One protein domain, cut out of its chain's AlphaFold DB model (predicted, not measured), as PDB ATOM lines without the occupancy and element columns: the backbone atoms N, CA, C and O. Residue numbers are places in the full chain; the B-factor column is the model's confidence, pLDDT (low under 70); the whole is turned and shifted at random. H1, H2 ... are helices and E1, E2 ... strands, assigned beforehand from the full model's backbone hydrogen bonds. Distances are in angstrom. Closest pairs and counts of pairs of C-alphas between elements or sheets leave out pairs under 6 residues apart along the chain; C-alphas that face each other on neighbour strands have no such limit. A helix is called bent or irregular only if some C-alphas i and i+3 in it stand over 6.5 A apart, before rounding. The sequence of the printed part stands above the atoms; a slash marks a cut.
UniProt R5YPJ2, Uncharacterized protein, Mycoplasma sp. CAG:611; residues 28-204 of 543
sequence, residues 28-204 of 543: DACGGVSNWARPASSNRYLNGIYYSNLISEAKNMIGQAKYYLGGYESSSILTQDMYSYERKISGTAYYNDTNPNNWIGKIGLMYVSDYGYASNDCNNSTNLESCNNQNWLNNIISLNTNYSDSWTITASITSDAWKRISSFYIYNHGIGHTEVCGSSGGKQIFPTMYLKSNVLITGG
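AT A GLANCE: This is residues 28 to 204 of the 543 residues of an uncharacterized protein of Mycoplasma sp. CAG:611 (UniProt R5YPJ2). A strongly twisted sheet of three strands, E4, E5 and E6, forms one half of the model, with the short helix H4 over E5, H3 packed on H4, and H5 and H6 grazing the sheet near the turn between E5 and E6. The other half holds two small strand pairs, E1 with E2 and E3 with E7, with H1 packed on E3, and H2 and E8 far out from the middle. The 177 printed residues run H1 H2 E1 H3 E2 E3 H4 H5 H6 E4 E5 E6 E7 E8, six named helices and eight named strands; the sheets are antiparallel. The class is mixed, helices and strands, with under half of the residues, 85 of 177, in named elements. The whole is compact, with a radius of gyration of the C-alphas of 16.3 A and spans of 48 by 40 by 37 A.

IN THESE COORDINATES: E4 is residues 150 to 156, 14.3 A long, from C-alpha 150 at (-49.048, 46.467, 46.890). E5 is 166 to 171, 15.4 A, and E6 is 174 to 179, 17.1 A. H3 is 79 to 87, 12.3 A; H4 is 112 to 116, H5 128 to 134 and H6 136 to 142. E3 is 107 to 109, E7 191 to 193, E1 65 to 68 and E2 102 to 105. H1 is 41 to 53, 16.9 A, from C-alpha 41 at (-41.285, 56.520, 55.211). H2 is 56 to 61; E8 is 199 to 203, 12.2 A, ending at C-alpha 203 (-46.207, 22.452, 64.804). H5 is irregular: C-alphas 130 and 133 are 7.6 A apart.

HOW THE PARTS SIT: E4, E5 and E6 form a meander, each strand the antiparallel neighbour of the one before. In the hairpin E4 and E5, N 150 and O 170 are 2.8 A apart; in the hairpin E5 and E6, N 169 and O 176 are 2.9 A apart, both within hydrogen-bond range. H4 is on the sheet over E5, at a height of 8.5 A. H3 touches H4, the closest C-alphas being those of Tyr 83 and Ser 113, 5.2 A. H5 and H6 only just touch, only at the corner, with 3 pairs of C-alphas within 8 A, the closest Asn 132 and Asn 138 at 5.8 A. The closest C-alphas of E3 and E4 are Leu 109 and Ile 153, 5.3 A. E3 and E7 are antiparallel, with N 108 and O 192 at 2.9 A; E1 and E2 too, with N 67 and O 103 at 2.8 A. The closest C-alphas of H1 and E3 are Asn 47 and Ile 107, 5.9 A; those of H2 and E8 are Met 61 and Val 199, 6.3 A. E8 pairs with no named strand. Every O i to N i+4 pair is within hydrogen-bond range in H2, H3, H4 and H6, against 7 of 9 in H1 and 0 of 3 in H5, where 3 of 4 O i to N i+3 pairs are.

THE WHOLE: The C-alphas farthest apart, Ala 161 and Thr 202, are 50.7 A apart. The printed part has no cut. The links H3 to E2, H4 to H5 and E6 to E7 are long. Mean pLDDT of the printed part is 81.9; 31 residues are under 70, among them 28 to 33, 89 to 100 and 182 to 185.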
ATOM      1  N   ASP A  28     -42.578  69.563  51.135       43.94
ATOM      2  CA  ASP A  28     -43.084  69.903  49.799       43.94
ATOM      3  C   ASP A  28     -42.090  70.274  48.683       43.94
ATOM      4  O   ASP A  28     -42.297  71.222  47.927       43.94
ATOM      5  N   ALA A  29     -41.082  69.429  48.454       41.88
ATOM      6  CA  ALA A  29     -40.532  69.268  47.106       41.88
ATOM      7  C   ALA A  29     -40.256  67.787  46.815       41.88
ATOM      8  O   ALA A  29     -39.346  67.193  47.395       41.88
ATOM      9  N   CYS A  30     -41.022  67.187  45.899       53.81
ATOM     10  CA  CYS A  30     -40.709  65.892  45.286       53.81
ATOM     11  C   CYS A  30     -39.433  66.004  44.429       53.81
ATOM     12  O   CYS A  30     -39.482  65.968  43.208       53.81
ATOM     13  N   GLY A  31     -38.271  66.150  45.065       54.31
ATOM     14  CA  GLY A  31     -36.969  65.878  44.446       54.31
ATOM     15  C   GLY A  31     -36.542  64.412  44.620       54.31
ATOM     16  O   GLY A  31     -35.359  64.106  44.498       54.31
ATOM     17  N   GLY A  32     -37.473  63.544  45.037       57.78
ATOM     18  CA  GLY A  32     -37.221  62.327  45.807       57.78
ATOM     19  C   GLY A  32     -36.863  61.110  44.970       57.78
ATOM     20  O   GLY A  32     -37.671  60.621  44.200       57.78
ATOM     21  N   VAL A  33     -35.664  60.577  45.178       63.62
ATOM     22  CA  VAL A  33     -35.233  59.302  44.598       63.62
ATOM     23  C   VAL A  33     -36.014  58.118  45.183       63.62
ATOM     24  O   VAL A  33     -36.268  58.067  46.387       63.62
ATOM     25  N   SER A  34     -36.329  57.123  44.352       73.81
ATOM     26  CA  SER A  34     -36.818  55.811  44.793       73.81
ATOM     27  C   SER A  34     -35.689  55.078  45.517       73.81
ATOM     28  O   SER A  34     -34.831  54.448  44.901       73.81
ATOM     29  N   ASN A  35     -35.615  55.253  46.840       76.31
ATOM     30  CA  ASN A  35     -34.534  54.705  47.651       76.31
ATOM     31  C   ASN A  35     -35.038  54.180  48.996       76.31
ATOM     32  O   ASN A  35     -35.256  54.935  49.940       76.31
ATOM     33  N   TRP A  36     -35.115  52.857  49.121       83.31
ATOM     34  CA  TRP A  36     -35.472  52.199  50.376       83.31
ATOM     35  C   TRP A  36     -34.496  52.492  51.531       83.31
ATOM     36  O   TRP A  36     -34.905  52.528  52.691       83.31
ATOM     37  N   ALA A  37     -33.207  52.692  51.236       78.06
ATOM     38  CA  ALA A  37     -32.132  52.842  52.220       78.06
ATOM     39  C   ALA A  37     -31.976  54.265  52.786       78.06
ATOM     40  O   ALA A  37     -31.319  54.431  53.814       78.06
ATOM     41  N   ARG A  38     -32.527  55.297  52.129       71.50
ATOM     42  CA  ARG A  38     -32.450  56.707  52.560       71.50
ATOM     43  C   ARG A  38     -33.857  57.248  52.786       71.50
ATOM     44  O   ARG A  38     -34.712  57.067  51.937       71.50
ATOM     45  N   PRO A  39     -34.082  57.935  53.908       64.75
ATOM     46  CA  PRO A  39     -35.160  57.676  54.867       64.75
ATOM     47  C   PRO A  39     -36.558  57.497  54.244       64.75
ATOM     48  O   PRO A  39     -37.436  58.342  54.415       64.75
ATOM     49  N   ALA A  40     -36.799  56.363  53.579       78.62
ATOM     50  CA  ALA A  40     -38.122  56.021  53.084       78.62
ATOM     51  C   ALA A  40     -39.088  55.888  54.270       78.62
ATOM     52  O   ALA A  40     -38.790  55.211  55.262       78.62
ATOM     53  N   SER A  41     -40.255  56.523  54.166       83.31
ATOM     54  CA  SER A  41     -41.285  56.520  55.211       83.31
ATOM     55  C   SER A  41     -41.695  55.095  55.596       83.31
ATOM     56  O   SER A  41     -41.718  54.762  56.783       83.31
ATOM     57  N   SER A  42     -41.906  54.226  54.602       86.81
ATOM     58  CA  SER A  42     -42.226  52.807  54.801       86.81
ATOM     59  C   SER A  42     -41.116  52.044  55.528       86.81
ATOM     60  O   SER A  42     -41.412  51.263  56.429       86.81
ATOM     61  N   ASN A  43     -39.839  52.300  55.220       89.38
ATOM     62  CA  ASN A  43     -38.719  51.662  55.920       89.38
ATOM     63  C   ASN A  43     -38.703  52.054  57.407       89.38
ATOM     64  O   ASN A  43     -38.658  51.179  58.278       89.38
ATOM     65  N   ARG A  44     -38.816  53.359  57.702       90.06
ATOM     66  CA  ARG A  44     -38.851  53.882  59.077       90.06
ATOM     67  C   ARG A  44     -40.043  53.337  59.861       90.06
ATOM     68  O   ARG A  44     -39.901  53.017  61.041       90.06
ATOM     69  N   TYR A  45     -41.204  53.227  59.222       92.00
ATOM     70  CA  TYR A  45     -42.381  52.630  59.839       92.00
ATOM     71  C   TYR A  45     -42.152  51.146  60.158       92.00
ATOM     72  O   TYR A  45     -42.322  50.751  61.311       92.00
ATOM     73  N   LEU A  46     -41.704  50.349  59.179       94.25
ATOM     74  CA  LEU A  46     -41.509  48.905  59.342       94.25
ATOM     75  C   LEU A  46     -40.440  48.566  60.391       94.25
ATOM     76  O   LEU A  46     -40.682  47.759  61.282       94.25
ATOM     77  N   ASN A  47     -39.269  49.203  60.322       92.44
ATOM     78  CA  ASN A  47     -38.141  48.896  61.212       92.44
ATOM     79  C   ASN A  47     -38.168  49.680  62.531       92.44
ATOM     80  O   ASN A  47     -37.415  49.352  63.445       92.44
ATOM     81  N   GLY A  48     -39.022  50.700  62.641       92.75
ATOM     82  CA  GLY A  48     -39.242  51.472  63.859       92.75
ATOM     83  C   GLY A  48     -40.513  51.039  64.576       92.75
ATOM     84  O   GLY A  48     -40.464  50.262  65.526       92.75
ATOM     85  N   ILE A  49     -41.655  51.560  64.126       93.81
ATOM     86  CA  ILE A  49     -42.948  51.414  64.810       93.81
ATOM     87  C   ILE A  49     -43.446  49.967  64.744       93.81
ATOM     88  O   ILE A  49     -43.710  49.364  65.782       93.81
ATOM     89  N   TYR A  50     -43.540  49.395  63.541       95.06
ATOM     90  CA  TYR A  50     -44.075  48.047  63.345       95.06
ATOM     91  C   TYR A  50     -43.218  46.996  64.066       95.06
ATOM     92  O   TYR A  50     -43.743  46.237  64.874       95.06
ATOM     93  N   TYR A  51     -41.894  47.006  63.858       93.31
ATOM     94  CA  TYR A  51     -40.975  46.081  64.531       93.31
ATOM     95  C   TYR A  51     -41.025  46.192  66.062       93.31
ATOM     96  O   TYR A  51     -41.006  45.170  66.747       93.31
ATOM     97  N   SER A  52     -41.106  47.407  66.616       90.38
ATOM     98  CA  SER A  52     -41.130  47.601  68.076       90.38
ATOM     99  C   SER A  52     -42.400  47.046  68.724       90.38
ATOM    100  O   SER A  52     -42.331  46.544  69.847       90.38
ATOM    101  N   ASN A  53     -43.520  47.085  67.999       95.00
ATOM    102  CA  ASN A  53     -44.817  46.582  68.449       95.00
ATOM    103  C   ASN A  53     -44.949  45.052  68.371       95.00
ATOM    104  O   ASN A  53     -45.921  44.502  68.886       95.00
ATOM    105  N   LEU A  54     -43.993  44.345  67.758       91.75
ATOM    106  CA  LEU A  54     -43.955  42.884  67.807       91.75
ATOM    107  C   LEU A  54     -43.646  42.394  69.231       91.75
ATOM    108  O   LEU A  54     -42.846  43.000  69.960       91.75
ATOM    109  N   ILE A  55     -44.224  41.248  69.601       86.50
ATOM    110  CA  ILE A  55     -43.897  40.546  70.850       86.50
ATOM    111  C   ILE A  55     -42.423  40.111  70.868       86.50
ATOM    112  O   ILE A  55     -41.778  39.964  69.822       86.50
ATOM    113  N   SER A  56     -41.865  39.928  72.063       80.69
ATOM    114  CA  SER A  56     -40.438  39.633  72.258       80.69
ATOM    115  C   SER A  56     -40.002  38.336  71.571       80.69
ATOM    116  O   SER A  56     -38.948  38.302  70.937       80.69
ATOM    117  N   GLU A  57     -40.845  37.310  71.602       82.69
ATOM    118  CA  GLU A  57     -40.632  36.011  70.965       82.69
ATOM    119  C   GLU A  57     -40.458  36.164  69.449       82.69
ATOM    120  O   GLU A  57     -39.479  35.684  68.876       82.69
ATOM    121  N   ALA A  58     -41.354  36.913  68.797       89.69
ATOM    122  CA  ALA A  58     -41.281  37.189  67.366       89.69
ATOM    123  C   ALA A  58     -40.030  38.005  67.009       89.69
ATOM    124  O   ALA A  58     -39.305  37.660  66.075       89.69
ATOM    125  N   LYS A  59     -39.714  39.045  67.793       91.44
ATOM    126  CA  LYS A  59     -38.504  39.863  67.590       91.44
ATOM    127  C   LYS A  59     -37.223  39.039  67.672       91.44
ATOM    128  O   LYS A  59     -36.281  39.336  66.935       91.44
ATOM    129  N   ASN A  60     -37.196  38.022  68.531       85.50
ATOM    130  CA  ASN A  60     -36.048  37.142  68.712       85.50
ATOM    131  C   ASN A  60     -35.852  36.168  67.547       85.50
ATOM    132  O   ASN A  60     -34.709  35.781  67.293       85.50
ATOM    133  N   MET A  61     -36.918  35.816  66.824       92.44
ATOM    134  CA  MET A  61     -36.855  34.949  65.641       92.44
ATOM    135  C   MET A  61     -36.373  35.685  64.383       92.44
ATOM    136  O   MET A  61     -35.827  35.051  63.482       92.44
ATOM    137  N   ILE A  62     -36.532  37.010  64.319       95.12
ATOM    138  CA  ILE A  62     -36.180  37.825  63.145       95.12
ATOM    139  C   ILE A  62     -34.671  38.110  63.107       95.12
ATOM    140  O   ILE A  62     -34.086  38.641  64.057       95.12
ATOM    141  N   GLY A  63     -34.037  37.776  61.983       91.69
ATOM    142  CA  GLY A  63     -32.642  38.090  61.683       91.69
ATOM    143  C   GLY A  63     -32.477  39.453  61.007       91.69
ATOM    144  O   GLY A  63     -33.393  39.967  60.370       91.69
ATOM    145  N   GLN A  64     -31.284  40.042  61.123       91.00
ATOM    146  CA  GLN A  64     -30.879  41.099  60.194       91.00
ATOM    147  C   GLN A  64     -30.508  40.466  58.854       91.00
ATOM    148  O   GLN A  64     -29.782  39.473  58.816       91.00
ATOM    149  N   ALA A  65     -30.978  41.061  57.765       92.19
ATOM    150  CA  ALA A  65     -30.714  40.599  56.416       92.19
ATOM    151  C   ALA A  65     -30.299  41.752  55.507       92.19
ATOM    152  O   ALA A  65     -30.662  42.912  55.713       92.19
ATOM    153  N   LYS A  66     -29.529  41.401  54.479       90.56
ATOM    154  CA  LYS A  66     -29.159  42.295  53.388       90.56
ATOM    155  C   LYS A  66     -30.219  42.201  52.291       90.56
ATOM    156  O   LYS A  66     -30.318  41.182  51.611       90.56
ATOM    157  N   TYR A  67     -30.973  43.275  52.110       90.12
ATOM    158  CA  TYR A  67     -31.913  43.462  51.011       90.12
ATOM    159  C   TYR A  67     -31.173  44.143  49.864       90.12
ATOM    160  O   TYR A  67     -30.554  45.190  50.055       90.12
ATOM    161  N   TYR A  68     -31.191  43.537  48.684       88.75
ATOM    162  CA  TYR A  68     -30.592  44.125  47.495       88.75
ATOM    163  C   TYR A  68     -31.563  45.137  46.894       88.75
ATOM    164  O   TYR A  68     -32.765  44.918  46.874       88.75
ATOM    165  N   LEU A  69     -31.047  46.271  46.438       84.38
ATOM    166  CA  LEU A  69     -31.856  47.337  45.854       84.38
ATOM    167  C   LEU A  69     -31.537  47.386  44.361       84.38
ATOM    168  O   LEU A  69     -30.822  48.266  43.887       84.38
ATOM    169  N   GLY A  70     -31.926  46.329  43.650       83.81
ATOM    170  CA  GLY A  70     -31.850  46.245  42.193       83.81
ATOM    171  C   GLY A  70     -33.119  46.770  41.519       83.81
ATOM    172  O   GLY A  70     -34.104  47.099  42.182       83.81
ATOM    173  N   GLY A  71     -33.078  46.858  40.195       84.06
ATOM    174  CA  GLY A  71     -34.201  47.299  39.377       84.06
ATOM    175  C   GLY A  71     -33.945  47.056  37.894       84.06
ATOM    176  O   GLY A  71     -32.840  46.672  37.505       84.06
ATOM    177  N   TYR A  72     -34.973  47.277  37.083       86.00
ATOM    178  CA  TYR A  72     -34.952  47.062  35.634       86.00
ATOM    179  C   TYR A  72     -36.009  47.936  34.936       86.00
ATOM    180  O   TYR A  72     -36.864  48.538  35.591       86.00
ATOM    181  N   GLU A  73     -35.923  48.056  33.608       84.69
ATOM    182  CA  GLU A  73     -36.726  49.025  32.841       84.69
ATOM    183  C   GLU A  73     -38.154  48.545  32.544       84.69
ATOM    184  O   GLU A  73     -39.062  49.363  32.423       84.69
ATOM    185  N   SER A  74     -38.371  47.232  32.438       85.50
ATOM    186  CA  SER A  74     -39.652  46.659  32.010       85.50
ATOM    187  C   SER A  74     -40.062  45.468  32.865       85.50
ATOM    188  O   SER A  74     -39.252  44.582  33.119       85.50
ATOM    189  N   SER A  75     -41.335  45.417  33.260       83.31
ATOM    190  CA  SER A  75     -41.936  44.232  33.879       83.31
ATOM    191  C   SER A  75     -42.176  43.091  32.884       83.31
ATOM    192  O   SER A  75     -42.465  41.980  33.317       83.31
ATOM    193  N   SER A  76     -42.006  43.323  31.577       88.62
ATOM    194  CA  SER A  76     -42.157  42.309  30.525       88.62
ATOM    195  C   SER A  76     -40.892  41.473  30.294       88.62
ATOM    196  O   SER A  76     -40.435  41.314  29.163       88.62
ATOM    197  N   ILE A  77     -40.306  40.960  31.373       88.75
ATOM    198  CA  ILE A  77     -39.114  40.097  31.364       88.75
ATOM    199  C   ILE A  77     -39.403  38.807  32.134       88.75
ATOM    200  O   ILE A  77     -40.419  38.712  32.815       88.75
ATOM    201  N   LEU A  78     -38.539  37.798  32.024       90.69
ATOM    202  CA  LEU A  78     -38.745  36.536  32.736       90.69
ATOM    203  C   LEU A  78     -38.518  36.716  34.244       90.69
ATOM    204  O   LEU A  78     -37.621  37.451  34.659       90.69
ATOM    205  N   THR A  79     -39.263  35.978  35.070       90.50
ATOM    206  CA  THR A  79     -39.139  35.998  36.543       90.50
ATOM    207  C   THR A  79     -37.695  35.771  37.021       90.50
ATOM    208  O   THR A  79     -37.215  36.456  37.926       90.50
ATOM    209  N   GLN A  80     -36.961  34.858  36.380       89.12
ATOM    210  CA  GLN A  80     -35.549  34.591  36.690       89.12
ATOM    211  C   GLN A  80     -34.616  35.772  36.371       89.12
ATOM    212  O   GLN A  80     -33.613  35.982  37.063       89.12
ATOM    213  N   ASP A  81     -34.955  36.570  35.356       89.50
ATOM    214  CA  ASP A  81     -34.204  37.769  34.991       89.50
ATOM    215  C   ASP A  81     -34.500  38.883  35.998       89.50
ATOM    216  O   ASP A  81     -33.566  39.517  36.487       89.50
ATOM    217  N   MET A  82     -35.770  39.052  36.402       90.12
ATOM    218  CA  MET A  82     -36.153  39.959  37.496       90.12
ATOM    219  C   MET A  82     -35.338  39.658  38.755       90.12
ATOM    220  O   MET A  82     -34.671  40.547  39.283       90.12
ATOM    221  N   TYR A  83     -35.316  38.388  39.181       90.44
ATOM    222  CA  TYR A  83     -34.547  37.941  40.343       90.44
ATOM    223  C   TYR A  83     -33.054  38.251  40.185       90.44
ATOM    224  O   TYR A  83     -32.412  38.769  41.104       90.44
ATOM    225  N   SER A  84     -32.488  37.979  39.007       88.62
ATOM    226  CA  SER A  84     -31.075  38.245  38.721       88.62
ATOM    227  C   SER A  84     -30.738  39.736  38.806       88.62
ATOM    228  O   SER A  84     -29.714  40.086  39.402       88.62
ATOM    229  N   TYR A  85     -31.605  40.619  38.301       88.06
ATOM    230  CA  TYR A  85     -31.434  42.073  38.374       88.06
ATOM    231  C   TYR A  85     -31.633  42.624  39.789       88.06
ATOM    232  O   TYR A  85     -30.842  43.449  40.252       88.06
ATOM    233  N   GLU A  86     -32.643  42.137  40.507       89.06
ATOM    234  CA  GLU A  86     -32.922  42.500  41.899       89.06
ATOM    235  C   GLU A  86     -31.744  42.153  42.813       89.06
ATOM    236  O   GLU A  86     -31.340  42.965  43.646       89.06
ATOM    237  N   ARG A  87     -31.151  40.969  42.617       84.44
ATOM    238  CA  ARG A  87     -30.014  40.452  43.398       84.44
ATOM    239  C   ARG A  87     -28.649  40.906  42.878       84.44
ATOM    240  O   ARG A  87     -27.661  40.760  43.597       84.44
ATOM    241  N   LYS A  88     -28.590  41.470  41.668       76.06
ATOM    242  CA  LYS A  88     -27.362  41.859  40.948       76.06
ATOM    243  C   LYS A  88     -26.421  40.678  40.665       76.06
ATOM    244  O   LYS A  88     -25.214  40.786  40.864       76.06
ATOM    245  N   ILE A  89     -26.976  39.547  40.225       69.94
ATOM    246  CA  ILE A  89     -26.213  38.337  39.863       69.94
ATOM    247  C   ILE A  89     -25.633  38.455  38.442       69.94
ATOM    248  O   ILE A  89     -24.504  38.034  38.204       69.94
ATOM    249  N   SER A  90     -26.377  39.055  37.508       57.56
ATOM    250  CA  SER A  90     -25.976  39.273  36.110       57.56
ATOM    251  C   SER A  90     -26.574  40.579  35.554       57.56
ATOM    252  O   SER A  90     -27.543  41.109  36.100       57.56
ATOM    253  N   GLY A  91     -25.972  41.120  34.484       54.38
ATOM    254  CA  GLY A  91     -26.405  42.355  33.808       54.38
ATOM    255  C   GLY A  91     -25.580  43.606  34.147       54.38
ATOM    256  O   GLY A  91     -24.987  43.722  35.220       54.38
ATOM    257  N   THR A  92     -25.525  44.567  33.218       49.50
ATOM    258  CA  THR A  92     -24.978  45.907  33.485       49.50
ATOM    259  C   THR A  92     -25.954  46.638  34.400       49.50
ATOM    260  O   THR A  92     -27.045  47.002  33.973       49.50
ATOM    261  N   ALA A  93     -25.591  46.786  35.670       49.84
ATOM    262  CA  ALA A  93     -26.429  47.392  36.693       49.84
ATOM    263  C   ALA A  93     -26.940  48.776  36.264       49.84
ATOM    264  O   ALA A  93     -26.187  49.746  36.269       49.84
ATOM    265  N   TYR A  94     -28.229  48.895  35.964       56.72
ATOM    266  CA  TYR A  94     -28.880  50.192  35.970       56.72
ATOM    267  C   TYR A  94     -29.420  50.372  37.390       56.72
ATOM    268  O   TYR A  94     -30.328  49.691  37.829       56.72
ATOM    269  N   TYR A  95     -28.769  51.207  38.188       56.47
ATOM    270  CA  TYR A  95     -29.392  51.861  39.336       56.47
ATOM    271  C   TYR A  95     -28.982  53.306  39.161       56.47
ATOM    272  O   TYR A  95     -27.800  53.631  39.235       56.47
ATOM    273  N   ASN A  96     -29.926  54.138  38.747       53.03
ATOM    274  CA  ASN A  96     -29.588  55.392  38.094       53.03
ATOM    275  C   ASN A  96     -29.340  56.511  39.124       53.03
ATOM    276  O   ASN A  96     -29.996  57.543  39.051       53.03
ATOM    277  N   ASP A  97     -28.455  56.289  40.113       54.66
ATOM    278  CA  ASP A  97     -28.016  57.312  41.079       54.66
ATOM    279  C   ASP A  97     -26.882  56.856  42.038       54.66
ATOM    280  O   ASP A  97     -26.493  55.693  42.079       54.66
ATOM    281  N   THR A  98     -26.429  57.771  42.906       56.53
ATOM    282  CA  THR A  98     -25.525  57.596  44.073       56.53
ATOM    283  C   THR A  98     -26.120  56.803  45.256       56.53
ATOM    284  O   THR A  98     -25.647  56.885  46.398       56.53
ATOM    285  N   ASN A  99     -27.203  56.066  45.024       61.38
ATOM    286  CA  ASN A  99     -27.941  55.351  46.058       61.38
ATOM    287  C   ASN A  99     -27.266  54.013  46.431       61.38
ATOM    288  O   ASN A  99     -26.590  53.405  45.601       61.38
ATOM    289  N   PRO A 100     -27.445  53.513  47.671       68.19
ATOM    290  CA  PRO A 100     -26.860  52.240  48.081       68.19
ATOM    291  C   PRO A 100     -27.405  51.060  47.268       68.19
ATOM    292  O   PRO A 100     -28.609  50.906  47.105       68.19
ATOM    293  N   ASN A 101     -26.517  50.157  46.848       77.19
ATOM    294  CA  ASN A 101     -26.886  48.931  46.125       77.19
ATOM    295  C   ASN A 101     -27.667  47.912  46.973       77.19
ATOM    296  O   ASN A 101     -28.144  46.903  46.454       77.19
ATOM    297  N   ASN A 102     -27.687  48.107  48.286       85.00
ATOM    298  CA  ASN A 102     -28.308  47.227  49.259       85.00
ATOM    299  C   ASN A 102     -28.585  47.993  50.556       85.00
ATOM    300  O   ASN A 102     -28.003  49.051  50.801       85.00
ATOM    301  N   TRP A 103     -29.432  47.413  51.395       88.31
ATOM    302  CA  TRP A 103     -29.757  47.892  52.728       88.31
ATOM    303  C   TRP A 103     -29.759  46.722  53.713       88.31
ATOM    304  O   TRP A 103     -30.254  45.642  53.395       88.31
ATOM    305  N   ILE A 104     -29.204  46.930  54.907       89.31
ATOM    306  CA  ILE A 104     -29.218  45.937  55.984       89.31
ATOM    307  C   ILE A 104     -30.280  46.344  57.000       89.31
ATOM    308  O   ILE A 104     -30.210  47.430  57.576       89.31
ATOM    309  N   GLY A 105     -31.233  45.453  57.259       89.44
ATOM    310  CA  GLY A 105     -32.257  45.664  58.276       89.44
ATOM    311  C   GLY A 105     -33.073  44.413  58.563       89.44
ATOM    312  O   GLY A 105     -32.674  43.314  58.182       89.44
ATOM    313  N   LYS A 106     -34.169  44.560  59.311       94.56
ATOM    314  CA  LYS A 106     -34.943  43.418  59.829       94.56
ATOM    315  C   LYS A 106     -36.196  43.129  59.011       94.56
ATOM    316  O   LYS A 106     -36.553  41.967  58.845       94.56
ATOM    317  N   ILE A 107     -36.866  44.180  58.538       96.12
ATOM    318  CA  ILE A 107     -38.129  44.076  57.804       96.12
ATOM    319  C   ILE A 107     -38.051  44.928  56.534       96.12
ATOM    320  O   ILE A 107     -37.753  46.122  56.595       96.12
ATOM    321  N   GLY A 108     -38.329  44.312  55.390       94.69
ATOM    322  CA  GLY A 108     -38.409  44.949  54.077       94.69
ATOM    323  C   GLY A 108     -39.777  44.747  53.427       94.69
ATOM    324  O   GLY A 108     -40.752  44.409  54.101       94.69
ATOM    325  N   LEU A 109     -39.820  44.939  52.111       93.94
ATOM    326  CA  LEU A 109     -40.947  44.559  51.258       93.94
ATOM    327  C   LEU A 109     -40.529  43.398  50.356       93.94
ATOM    328  O   LEU A 109     -39.334  43.157  50.165       93.94
ATOM    329  N   MET A 110     -41.525  42.728  49.787       94.06
ATOM    330  CA  MET A 110     -41.316  41.724  48.754       94.06
ATOM    331  C   MET A 110     -40.712  42.339  47.487       94.06
ATOM    332  O   MET A 110     -40.875  43.534  47.199       94.06
ATOM    333  N   TYR A 111     -40.027  41.497  46.734       93.75
ATOM    334  CA  TYR A 111     -39.555  41.767  45.387       93.75
ATOM    335  C   TYR A 111     -40.636  41.428  44.357       93.75
ATOM    336  O   TYR A 111     -41.582  40.695  44.642       93.75
ATOM    337  N   VAL A 112     -40.489  41.924  43.130       92.75
ATOM    338  CA  VAL A 112     -41.386  41.541  42.031       92.75
ATOM    339  C   VAL A 112     -41.166  40.075  41.657       92.75
ATOM    340  O   VAL A 112     -42.133  39.367  41.377       92.75
ATOM    341  N   SER A 113     -39.924  39.579  41.718       92.31
ATOM    342  CA  SER A 113     -39.665  38.153  41.475       92.31
ATOM    343  C   SER A 113     -40.340  37.237  42.499       92.31
ATOM    344  O   SER A 113     -40.777  36.154  42.118       92.31
ATOM    345  N   ASP A 114     -40.516  37.672  43.756       93.25
ATOM    346  CA  ASP A 114     -41.265  36.907  44.766       93.25
ATOM    347  C   ASP A 114     -42.713  36.660  44.299       93.25
ATOM    348  O   ASP A 114     -43.265  35.580  44.513       93.25
ATOM    349  N   TYR A 115     -43.312  37.630  43.597       91.50
ATOM    350  CA  TYR A 115     -44.623  37.472  42.967       91.50
ATOM    351  C   TYR A 115     -44.594  36.553  41.754       91.50
ATOM    352  O   TYR A 115     -45.473  35.706  41.627       91.50
ATOM    353  N   GLY A 116     -43.588  36.668  40.887       91.06
ATOM    354  CA  GLY A 116     -43.429  35.745  39.763       91.06
ATOM    355  C   GLY A 116     -43.304  34.285  40.223       91.06
ATOM    356  O   GLY A 116     -43.974  33.410  39.682       91.06
ATOM    357  N   TYR A 117     -42.535  34.026  41.284       91.50
ATOM    358  CA  TYR A 117     -42.357  32.686  41.861       91.50
ATOM    359  C   TYR A 117     -43.544  32.187  42.695       91.50
ATOM    360  O   TYR A 117     -43.587  31.012  43.061       91.50
ATOM    361  N   ALA A 118     -44.536  33.032  42.983       91.44
ATOM    362  CA  ALA A 118     -45.743  32.635  43.708       91.44
ATOM    363  C   ALA A 118     -46.757  31.851  42.850       91.44
ATOM    364  O   ALA A 118     -47.856  31.546  43.320       91.44
ATOM    365  N   SER A 119     -46.399  31.496  41.613       88.06
ATOM    366  CA  SER A 119     -47.166  30.608  40.739       88.06
ATOM    367  C   SER A 119     -46.235  29.696  39.933       88.06
ATOM    368  O   SER A 119     -45.204  30.139  39.429       88.06
ATOM    369  N   ASN A 120     -46.622  28.427  39.759       79.88
ATOM    370  CA  ASN A 120     -45.858  27.456  38.965       79.88
ATOM    371  C   ASN A 120     -45.790  27.827  37.473       79.88
ATOM    372  O   ASN A 120     -44.790  27.541  36.813       79.88
ATOM    373  N   ASP A 121     -46.820  28.498  36.955       77.25
ATOM    374  CA  ASP A 121     -46.961  28.816  35.529       77.25
ATOM    375  C   ASP A 121     -46.142  30.054  35.109       77.25
ATOM    376  O   ASP A 121     -45.973  30.332  33.922       77.25
ATOM    377  N   CYS A 122     -45.588  30.796  36.076       78.62
ATOM    378  CA  CYS A 122     -44.958  32.096  35.841       78.62
ATOM    379  C   CYS A 122     -43.430  32.079  35.715       78.62
ATOM    380  O   CYS A 122     -42.826  33.108  35.404       78.62
ATOM    381  N   ASN A 123     -42.782  30.927  35.896       73.25
ATOM    382  CA  ASN A 123     -41.319  30.836  35.818       73.25
ATOM    383  C   ASN A 123     -40.764  31.241  34.440       73.25
ATOM    384  O   ASN A 123     -39.674  31.803  34.368       73.25
ATOM    385  N   ASN A 124     -41.539  31.017  33.372       76.88
ATOM    386  CA  ASN A 124     -41.163  31.325  31.988       76.88
ATOM    387  C   ASN A 124     -42.076  32.371  31.320       76.88
ATOM    388  O   ASN A 124     -42.019  32.538  30.103       76.88
ATOM    389  N   SER A 125     -42.937  33.051  32.085       81.75
ATOM    390  CA  SER A 125     -43.812  34.090  31.533       81.75
ATOM    391  C   SER A 125     -43.124  35.451  31.573       81.75
ATOM    392  O   SER A 125     -42.476  35.800  32.558       81.75
ATOM    393  N   THR A 126     -43.301  36.237  30.513       85.75
ATOM    394  CA  THR A 126     -42.999  37.678  30.498       85.75
ATOM    395  C   THR A 126     -44.232  38.524  30.819       85.75
ATOM    396  O   THR A 126     -44.132  39.740  30.922       85.75
ATOM    397  N   ASN A 127     -45.407  37.910  30.984       87.62
ATOM    398  CA  ASN A 127     -46.621  38.581  31.427       87.62
ATOM    399  C   ASN A 127     -47.132  37.916  32.709       87.62
ATOM    400  O   ASN A 127     -47.797  36.883  32.652       87.62
ATOM    401  N   LEU A 128     -46.832  38.501  33.870       87.25
ATOM    402  CA  LEU A 128     -47.246  37.914  35.149       87.25
ATOM    403  C   LEU A 128     -48.767  37.987  35.385       87.25
ATOM    404  O   LEU A 128     -49.271  37.225  36.207       87.25
ATOM    405  N   GLU A 129     -49.511  38.820  34.638       87.75
ATOM    406  CA  GLU A 129     -50.983  38.862  34.697       87.75
ATOM    407  C   GLU A 129     -51.601  37.508  34.330       87.75
ATOM    408  O   GLU A 129     -52.571  37.071  34.952       87.75
ATOM    409  N   SER A 130     -51.008  36.792  33.365       85.06
ATOM    410  CA  SER A 130     -51.538  35.501  32.912       85.06
ATOM    411  C   SER A 130     -51.539  34.435  34.009       85.06
ATOM    412  O   SER A 130     -52.244  33.436  33.887       85.06
ATOM    413  N   CYS A 131     -50.771  34.635  35.082       84.50
ATOM    414  CA  CYS A 131     -50.660  33.695  36.195       84.50
ATOM    415  C   CYS A 131     -51.534  34.064  37.395       84.50
ATOM    416  O   CYS A 131     -51.557  33.315  38.372       84.50
ATOM    417  N   ASN A 132     -52.250  35.193  37.355       87.00
ATOM    418  CA  ASN A 132     -52.990  35.729  38.502       87.00
ATOM    419  C   ASN A 132     -53.970  34.715  39.118       87.00
ATOM    420  O   ASN A 132     -54.131  34.687  40.337       87.00
ATOM    421  N   ASN A 133     -54.561  33.837  38.301       83.44
ATOM    422  CA  ASN A 133     -55.521  32.819  38.743       83.44
ATOM    423  C   ASN A 133     -54.900  31.699  39.597       83.44
ATOM    424  O   ASN A 133     -55.615  31.029  40.337       83.44
ATOM    425  N   GLN A 134     -53.588  31.473  39.490       84.44
ATOM    426  CA  GLN A 134     -52.857  30.458  40.258       84.44
ATOM    427  C   GLN A 134     -51.792  31.072  41.177       84.44
ATOM    428  O   GLN A 134     -50.962  30.357  41.738       84.44
ATOM    429  N   ASN A 135     -51.777  32.398  41.307       89.25
ATOM    430  CA  ASN A 135     -50.799  33.109  42.105       89.25
ATOM    431  C   ASN A 135     -51.361  33.368  43.505       89.25
ATOM    432  O   ASN A 135     -52.302  34.144  43.684       89.25
ATOM    433  N   TRP A 136     -50.787  32.722  44.521       88.69
ATOM    434  CA  TRP A 136     -51.307  32.845  45.884       88.69
ATOM    435  C   TRP A 136     -51.117  34.256  46.463       88.69
ATOM    436  O   TRP A 136     -51.943  34.689  47.268       88.69
ATOM    437  N   LEU A 137     -50.089  35.003  46.033       89.94
ATOM    438  CA  LEU A 137     -49.911  36.404  46.430       89.94
ATOM    439  C   LEU A 137     -50.998  37.292  45.816       89.94
ATOM    440  O   LEU A 137     -51.531  38.151  46.516       89.94
ATOM    441  N   ASN A 138     -51.390  37.050  44.560       88.25
ATOM    442  CA  ASN A 138     -52.497  37.778  43.926       88.25
ATOM    443  C   ASN A 138     -53.808  37.612  44.700       88.25
ATOM    444  O   ASN A 138     -54.546  38.577  44.891       88.25
ATOM    445  N   ASN A 139     -54.085  36.404  45.196       83.75
ATOM    446  CA  ASN A 139     -55.272  36.153  46.010       83.75
ATOM    447  C   ASN A 139     -55.265  37.013  47.281       83.75
ATOM    448  O   ASN A 139     -56.284  37.590  47.630       83.75
ATOM    449  N   ILE A 140     -54.125  37.163  47.957       83.38
ATOM    450  CA  ILE A 140     -54.051  37.969  49.185       83.38
ATOM    451  C   ILE A 140     -54.139  39.470  48.875       83.38
ATOM    452  O   ILE A 140     -54.838  40.195  49.582       83.38
ATOM    453  N   ILE A 141     -53.464  39.935  47.819       86.31
ATOM    454  CA  ILE A 141     -53.465  41.348  47.407       86.31
ATOM    455  C   ILE A 141     -54.870  41.778  46.960       86.31
ATOM    456  O   ILE A 141     -55.347  42.840  47.357       86.31
ATOM    457  N   SER A 142     -55.561  40.939  46.183       80.75
ATOM    458  CA  SER A 142     -56.875  41.261  45.611       80.75
ATOM    459  C   SER A 142     -58.041  41.151  46.603       80.75
ATOM    460  O   SER A 142     -59.078  41.778  46.391       80.75
ATOM    461  N   LEU A 143     -57.884  40.413  47.711       73.38
ATOM    462  CA  LEU A 143     -58.911  40.279  48.756       73.38
ATOM    463  C   LEU A 143     -59.125  41.555  49.585       73.38
ATOM    464  O   LEU A 143     -60.134  41.668  50.284       73.38
ATOM    465  N   ASN A 144     -58.199  42.513  49.542       69.50
ATOM    466  CA  ASN A 144     -58.324  43.743  50.311       69.50
ATOM    467  C   ASN A 144     -58.982  44.851  49.480       69.50
ATOM    468  O   ASN A 144     -58.378  45.464  48.604       69.50
ATOM    469  N   THR A 145     -60.237  45.144  49.808       64.44
ATOM    470  CA  THR A 145     -61.092  46.081  49.069       64.44
ATOM    471  C   THR A 145     -60.716  47.554  49.242       64.44
ATOM    472  O   THR A 145     -61.197  48.387  48.478       64.44
ATOM    473  N   ASN A 146     -59.865  47.896  50.218       64.88
ATOM    474  CA  ASN A 146     -59.466  49.284  50.473       64.88
ATOM    475  C   ASN A 146     -58.283  49.735  49.604       64.88
ATOM    476  O   ASN A 146     -58.158  50.926  49.335       64.88
ATOM    477  N   TYR A 147     -57.429  48.804  49.165       66.94
ATOM    478  CA  TYR A 147     -56.352  49.076  48.210       66.94
ATOM    479  C   TYR A 147     -56.100  47.814  47.370       66.94
ATOM    480  O   TYR A 147     -55.712  46.790  47.904       66.94
ATOM    481  N   SER A 148     -56.270  47.849  46.055       74.44
ATOM    482  CA  SER A 148     -56.046  46.663  45.203       74.44
ATOM    483  C   SER A 148     -54.572  46.395  44.877       74.44
ATOM    484  O   SER A 148     -54.267  45.498  44.091       74.44
ATOM    485  N   ASP A 149     -53.665  47.197  45.446       87.62
ATOM    486  CA  ASP A 149     -52.281  47.301  45.008       87.62
ATOM    487  C   ASP A 149     -51.308  47.143  46.179       87.62
ATOM    488  O   ASP A 149     -51.572  47.623  47.288       87.62
ATOM    489  N   SER A 150     -50.125  46.588  45.911       90.38
ATOM    490  CA  SER A 150     -49.048  46.467  46.890       90.38
ATOM    491  C   SER A 150     -47.700  46.991  46.404       90.38
ATOM    492  O   SER A 150     -47.280  46.737  45.276       90.38
ATOM    493  N   TRP A 151     -47.000  47.700  47.291       91.12
ATOM    494  CA  TRP A 151     -45.630  48.145  47.066       91.12
ATOM    495  C   TRP A 151     -44.630  46.989  47.057       91.12
ATOM    496  O   TRP A 151     -44.655  46.126  47.934       91.12
ATOM    497  N   THR A 152     -43.670  47.064  46.132       92.19
ATOM    498  CA  THR A 152     -42.457  46.238  46.149       92.19
ATOM    499  C   THR A 152     -41.227  47.081  46.480       92.19
ATOM    500  O   THR A 152     -41.250  48.313  46.387       92.19
ATOM    501  N   ILE A 153     -40.141  46.414  46.871       90.06
ATOM    502  CA  ILE A 153     -38.833  47.058  47.065       90.06
ATOM    503  C   ILE A 153     -38.073  47.278  45.743       90.06
ATOM    504  O   ILE A 153     -37.071  47.996  45.724       90.06
ATOM    505  N   THR A 154     -38.526  46.661  44.648       90.12
ATOM    506  CA  THR A 154     -37.836  46.654  43.356       90.12
ATOM    507  C   THR A 154     -38.051  47.967  42.617       90.12
ATOM    508  O   THR A 154     -39.173  48.343  42.273       90.12
ATOM    509  N   ALA A 155     -36.950  48.654  42.317       86.06
ATOM    510  CA  ALA A 155     -36.996  49.910  41.587       86.06
ATOM    511  C   ALA A 155     -37.412  49.685  40.125       86.06
ATOM    512  O   ALA A 155     -36.938  48.753  39.470       86.06
ATOM    513  N   SER A 156     -38.241  50.587  39.602       86.31
ATOM    514  CA  SER A 156     -38.543  50.650  38.174       86.31
ATOM    515  C   SER A 156     -37.704  51.746  37.534       86.31
ATOM    516  O   SER A 156     -37.692  52.883  38.005       86.31
ATOM    517  N   ILE A 157     -36.968  51.391  36.486       79.00
ATOM    518  CA  ILE A 157     -35.974  52.266  35.853       79.00
ATOM    519  C   ILE A 157     -36.473  52.640  34.464       79.00
ATOM    520  O   ILE A 157     -35.826  52.378  33.454       79.00
ATOM    521  N   THR A 158     -37.672  53.202  34.417       71.88
ATOM    522  CA  THR A 158     -38.312  53.624  33.172       71.88
ATOM    523  C   THR A 158     -37.410  54.571  32.379       71.88
ATOM    524  O   THR A 158     -36.561  55.275  32.928       71.88
ATOM    525  N   SER A 159     -37.562  54.599  31.056       64.81
ATOM    526  CA  SER A 159     -36.817  55.519  30.188       64.81
ATOM    527  C   SER A 159     -37.402  56.942  30.160       64.81
ATOM    528  O   SER A 159     -36.829  57.820  29.517       64.81
ATOM    529  N   ASP A 160     -38.515  57.176  30.860       66.81
ATOM    530  CA  ASP A 160     -39.261  58.434  30.892       66.81
ATOM    531  C   ASP A 160     -38.791  59.396  32.007       66.81
ATOM    532  O   ASP A 160     -37.757  59.203  32.657       66.81
ATOM    533  N   ALA A 161     -39.549  60.477  32.222       66.81
ATOM    534  CA  ALA A 161     -39.257  61.502  33.225       66.81
ATOM    535  C   ALA A 161     -39.180  60.959  34.669       66.81
ATOM    536  O   ALA A 161     -38.698  61.664  35.558       66.81
ATOM    537  N   TRP A 162     -39.607  59.715  34.911       72.38
ATOM    538  CA  TRP A 162     -39.717  59.107  36.234       72.38
ATOM    539  C   TRP A 162     -38.586  58.129  36.570       72.38
ATOM    540  O   TRP A 162     -38.589  57.527  37.647       72.38
ATOM    541  N   LYS A 163     -37.556  58.037  35.715       67.69
ATOM    542  CA  LYS A 163     -36.408  57.111  35.819       67.69
ATOM    543  C   LYS A 163     -35.720  57.030  37.193       67.69
ATOM    544  O   LYS A 163     -35.003  56.071  37.473       67.69
ATOM    545  N   ARG A 164     -35.865  58.054  38.042       71.62
ATOM    546  CA  ARG A 164     -35.232  58.137  39.374       71.62
ATOM    547  C   ARG A 164     -36.195  57.965  40.539       71.62
ATOM    548  O   ARG A 164     -35.738  57.825  41.670       71.62
ATOM    549  N   ILE A 165     -37.497  58.007  40.282       77.31
ATOM    550  CA  ILE A 165     -38.523  58.167  41.315       77.31
ATOM    551  C   ILE A 165     -39.584  57.068  41.259       77.31
ATOM    552  O   ILE A 165     -40.540  57.129  42.017       77.31
ATOM    553  N   SER A 166     -39.417  56.051  40.410       82.94
ATOM    554  CA  SER A 166     -40.396  54.977  40.242       82.94
ATOM    555  C   SER A 166     -40.048  53.704  41.017       82.94
ATOM    556  O   SER A 166     -38.884  53.320  41.175       82.94
ATOM    557  N   SER A 167     -41.081  53.012  41.490       87.94
ATOM    558  CA  SER A 167     -40.990  51.643  42.006       87.94
ATOM    559  C   SER A 167     -42.035  50.770  41.327       87.94
ATOM    560  O   SER A 167     -43.098  51.260  40.927       87.94
ATOM    561  N   PHE A 168     -41.742  49.478  41.198       90.56
ATOM    562  CA  PHE A 168     -42.755  48.526  40.780       90.56
ATOM    563  C   PHE A 168     -43.760  48.292  41.911       90.56
ATOM    564  O   PHE A 168     -43.428  48.263  43.102       90.56
ATOM    565  N   TYR A 169     -45.010  48.099  41.523       90.94
ATOM    566  CA  TYR A 169     -46.083  47.684  42.407       90.94
ATOM    567  C   TYR A 169     -46.882  46.567  41.744       90.94
ATOM    568  O   TYR A 169     -46.879  46.406  40.522       90.94
ATOM    569  N   ILE A 170     -47.561  45.790  42.572       90.50
ATOM    570  CA  ILE A 170     -48.372  44.652  42.149       90.50
ATOM    571  C   ILE A 170     -49.831  45.045  42.265       90.50
ATOM    572  O   ILE A 170     -50.204  45.665  43.257       90.50
ATOM    573  N   TYR A 171     -50.638  44.696  41.275       86.56
ATOM    574  CA  TYR A 171     -52.076  44.939  41.261       86.56
ATOM    575  C   TYR A 171     -52.797  43.814  40.510       86.56
ATOM    576  O   TYR A 171     -52.172  42.903  39.969       86.56
ATOM    577  N   ASN A 172     -54.126  43.867  40.468       78.31
ATOM    578  CA  ASN A 172     -54.971  42.810  39.901       78.31
ATOM    579  C   ASN A 172     -54.742  42.511  38.400       78.31
ATOM    580  O   ASN A 172     -55.164  41.449  37.946       78.31
ATOM    581  N   HIS A 173     -54.071  43.395  37.649       80.31
ATOM    582  CA  HIS A 173     -53.656  43.160  36.256       80.31
ATOM    583  C   HIS A 173     -52.145  42.891  36.107       80.31
ATOM    584  O   HIS A 173     -51.578  43.082  35.037       80.31
ATOM    585  N   GLY A 174     -51.460  42.461  37.173       84.69
ATOM    586  CA  GLY A 174     -50.042  42.093  37.133       84.69
ATOM    587  C   GLY A 174     -49.128  43.149  37.760       84.69
ATOM    588  O   GLY A 174     -49.304  43.518  38.921       84.69
ATOM    589  N   ILE A 175     -48.104  43.592  37.023       89.81
ATOM    590  CA  ILE A 175     -47.042  44.471  37.544       89.81
ATOM    591  C   ILE A 175     -47.072  45.829  36.852       89.81
ATOM    592  O   ILE A 175     -46.869  45.927  35.641       89.81
ATOM    593  N   GLY A 176     -47.264  46.875  37.650       88.81
ATOM    594  CA  GLY A 176     -47.216  48.266  37.223       88.81
ATOM    595  C   GLY A 176     -46.004  48.970  37.818       88.81
ATOM    596  O   GLY A 176     -45.329  48.447  38.703       88.81
ATOM    597  N   HIS A 177     -45.727  50.183  37.357       88.12
ATOM    598  CA  HIS A 177     -44.763  51.070  37.999       88.12
ATOM    599  C   HIS A 177     -45.411  52.425  38.247       88.12
ATOM    600  O   HIS A 177     -46.299  52.850  37.511       88.12
ATOM    601  N   THR A 178     -45.000  53.094  39.315       85.50
ATOM    602  CA  THR A 178     -45.486  54.439  39.619       85.50
ATOM    603  C   THR A 178     -44.468  55.194  40.457       85.50
ATOM    604  O   THR A 178     -43.564  54.592  41.047       85.50
ATOM    605  N   GLU A 179     -44.625  56.511  40.503       81.19
ATOM    606  CA  GLU A 179     -43.805  57.407  41.305       81.19
ATOM    607  C   GLU A 179     -43.959  57.068  42.799       81.19
ATOM    608  O   GLU A 179     -45.065  56.898  43.307       81.19
ATOM    609  N   VAL A 180     -42.851  56.996  43.539       78.69
ATOM    610  CA  VAL A 180     -42.862  56.775  44.995       78.69
ATOM    611  C   VAL A 180     -43.162  58.054  45.785       78.69
ATOM    612  O   VAL A 180     -43.354  58.008  47.000       78.69
ATOM    613  N   CYS A 181     -43.176  59.205  45.110       70.31
ATOM    614  CA  CYS A 181     -43.486  60.513  45.669       70.31
ATOM    615  C   CYS A 181     -44.461  61.252  44.743       70.31
ATOM    616  O   CYS A 181     -44.241  61.292  43.541       70.31
ATOM    617  N   GLY A 182     -45.531  61.833  45.294       61.78
ATOM    618  CA  GLY A 182     -46.546  62.549  44.506       61.78
ATOM    619  C   GLY A 182     -47.691  61.680  43.967       61.78
ATOM    620  O   GLY A 182     -48.707  62.229  43.546       61.78
ATOM    621  N   SER A 183     -47.601  60.348  44.060       60.78
ATOM    622  CA  SER A 183     -48.699  59.452  43.680       60.78
ATOM    623  C   SER A 183     -49.914  59.639  44.599       60.78
ATOM    624  O   SER A 183     -49.805  59.501  45.819       60.78
ATOM    625  N   SER A 184     -51.092  59.881  44.023       55.12
ATOM    626  CA  SER A 184     -52.357  60.099  44.744       55.12
ATOM    627  C   SER A 184     -52.991  58.830  45.343       55.12
ATOM    628  O   SER A 184     -54.054  58.915  45.957       55.12
ATOM    629  N   GLY A 185     -52.358  57.657  45.208       65.38
ATOM    630  CA  GLY A 185     -52.880  56.379  45.700       65.38
ATOM    631  C   GLY A 185     -51.959  55.709  46.716       65.38
ATOM    632  O   GLY A 185     -50.856  55.285  46.373       65.38
ATOM    633  N   GLY A 186     -52.429  55.559  47.959       75.56
ATOM    634  CA  GLY A 186     -51.802  54.650  48.921       75.56
ATOM    635  C   GLY A 186     -51.825  53.210  48.399       75.56
ATOM    636  O   GLY A 186     -52.762  52.817  47.710       75.56
ATOM    637  N   LYS A 187     -50.796  52.422  48.714       84.69
ATOM    638  CA  LYS A 187     -50.744  50.984  48.407       84.69
ATOM    639  C   LYS A 187     -50.440  50.201  49.673       84.69
ATOM    640  O   LYS A 187     -49.838  50.733  50.610       84.69
ATOM    641  N   GLN A 188     -50.833  48.936  49.696       88.31
ATOM    642  CA  GLN A 188     -50.534  48.037  50.803       88.31
ATOM    643  C   GLN A 188     -49.059  47.678  50.871       88.31
ATOM    644  O   GLN A 188     -48.347  47.638  49.866       88.31
ATOM    645  N   ILE A 189     -48.628  47.336  52.078       87.25
ATOM    646  CA  ILE A 189     -47.310  46.777  52.345       87.25
ATOM    647  C   ILE A 189     -47.486  45.382  52.937       87.25
ATOM    648  O   ILE A 189     -48.248  45.205  53.886       87.25
ATOM    649  N   PHE A 190     -46.760  44.407  52.396       90.62
ATOM    650  CA  PHE A 190     -46.605  43.085  52.997       90.62
ATOM    651  C   PHE A 190     -45.206  43.014  53.611       90.62
ATOM    652  O   PHE A 190     -44.222  42.976  52.869       90.62
ATOM    653  N   PRO A 191     -45.083  43.067  54.951       94.19
ATOM    654  CA  PRO A 191     -43.788  42.998  55.613       94.19
ATOM    655  C   PRO A 191     -43.077  41.679  55.298       94.19
ATOM    656  O   PRO A 191     -43.591  40.601  55.597       94.19
ATOM    657  N   THR A 192     -41.871  41.760  54.741       94.50
ATOM    658  CA  THR A 192     -41.038  40.591  54.428       94.50
ATOM    659  C   THR A 192     -39.816  40.573  55.333       94.50
ATOM    660  O   THR A 192     -39.093  41.566  55.449       94.50
ATOM    661  N   MET A 193     -39.549  39.438  55.972       95.62
ATOM    662  CA  MET A 193     -38.480  39.285  56.961       95.62
ATOM    663  C   MET A 193     -37.773  37.945  56.810       95.62
ATOM    664  O   MET A 193     -38.340  36.981  56.302       95.62
ATOM    665  N   TYR A 194     -36.537  37.888  57.295       94.88
ATOM    666  CA  TYR A 194     -35.756  36.660  57.357       94.88
ATOM    667  C   TYR A 194     -35.753  36.125  58.785       94.88
ATOM    668  O   TYR A 194     -35.514  36.869  59.739       94.88
ATOM    669  N   LEU A 195     -35.998  34.828  58.935       94.25
ATOM    670  CA  LEU A 195     -35.853  34.140  60.212       94.25
ATOM    671  C   LEU A 195     -34.380  33.796  60.457       94.25
ATOM    672  O   LEU A 195     -33.623  33.537  59.519       94.25
ATOM    673  N   LYS A 196     -33.963  33.786  61.723       87.56
ATOM    674  CA  LYS A 196     -32.657  33.246  62.117       87.56
ATOM    675  C   LYS A 196     -32.604  31.742  61.827       87.56
ATOM    676  O   LYS A 196     -33.613  31.048  61.910       87.56
ATOM    677  N   SER A 197     -31.410  31.221  61.555       83.69
ATOM    678  CA  SER A 197     -31.203  29.806  61.206       83.69
ATOM    679  C   SER A 197     -31.546  28.812  62.324       83.69
ATOM    680  O   SER A 197     -31.688  27.626  62.052       83.69
ATOM    681  N   ASN A 198     -31.674  29.269  63.573       77.50
ATOM    682  CA  ASN A 198     -32.032  28.451  64.736       77.50
ATOM    683  C   ASN A 198     -33.541  28.428  65.046       77.50
ATOM    684  O   ASN A 198     -33.949  27.882  66.076       77.50
ATOM    685  N   VAL A 199     -34.365  29.031  64.186       88.50
ATOM    686  CA  VAL A 199     -35.823  28.922  64.260       88.50
ATOM    687  C   VAL A 199     -36.252  27.549  63.739       88.50
ATOM    688  O   VAL A 199     -35.847  27.125  62.660       88.50
ATOM    689  N   LEU A 200     -37.080  26.860  64.513       85.81
ATOM    690  CA  LEU A 200     -37.690  25.576  64.204       85.81
ATOM    691  C   LEU A 200     -39.188  25.731  63.948       85.81
ATOM    692  O   LEU A 200     -39.859  26.546  64.584       85.81
ATOM    693  N   ILE A 201     -39.720  24.860  63.094       90.75
ATOM    694  CA  ILE A 201     -41.154  24.577  63.025       90.75
ATOM    695  C   ILE A 201     -41.473  23.572  64.135       90.75
ATOM    696  O   ILE A 201     -40.933  22.469  64.151       90.75
ATOM    697  N   THR A 202     -42.328  23.957  65.079       86.12
ATOM    698  CA  THR A 202     -42.719  23.126  66.233       86.12
ATOM    699  C   THR A 202     -44.136  22.575  66.130       86.12
ATOM    700  O   THR A 202     -44.569  21.806  66.985       86.12
ATOM    701  N   GLY A 203     -44.870  22.953  65.087       86.56
ATOM    702  CA  GLY A 203     -46.207  22.452  64.804       86.56
ATOM    703  C   GLY A 203     -46.830  23.150  63.603       86.56
ATOM    704  O   GLY A 203     -46.216  24.035  63.007       86.56
ATOM    705  N   GLY A 204     -48.066  22.774  63.283       93.19
ATOM    706  CA  GLY A 204     -48.744  23.214  62.064       93.19
ATOM    707  C   GLY A 204     -48.291  22.439  60.828       93.19
ATOM    708  O   GLY A 204     -47.216  21.844  60.815       93.19
TER     709      GLY A 204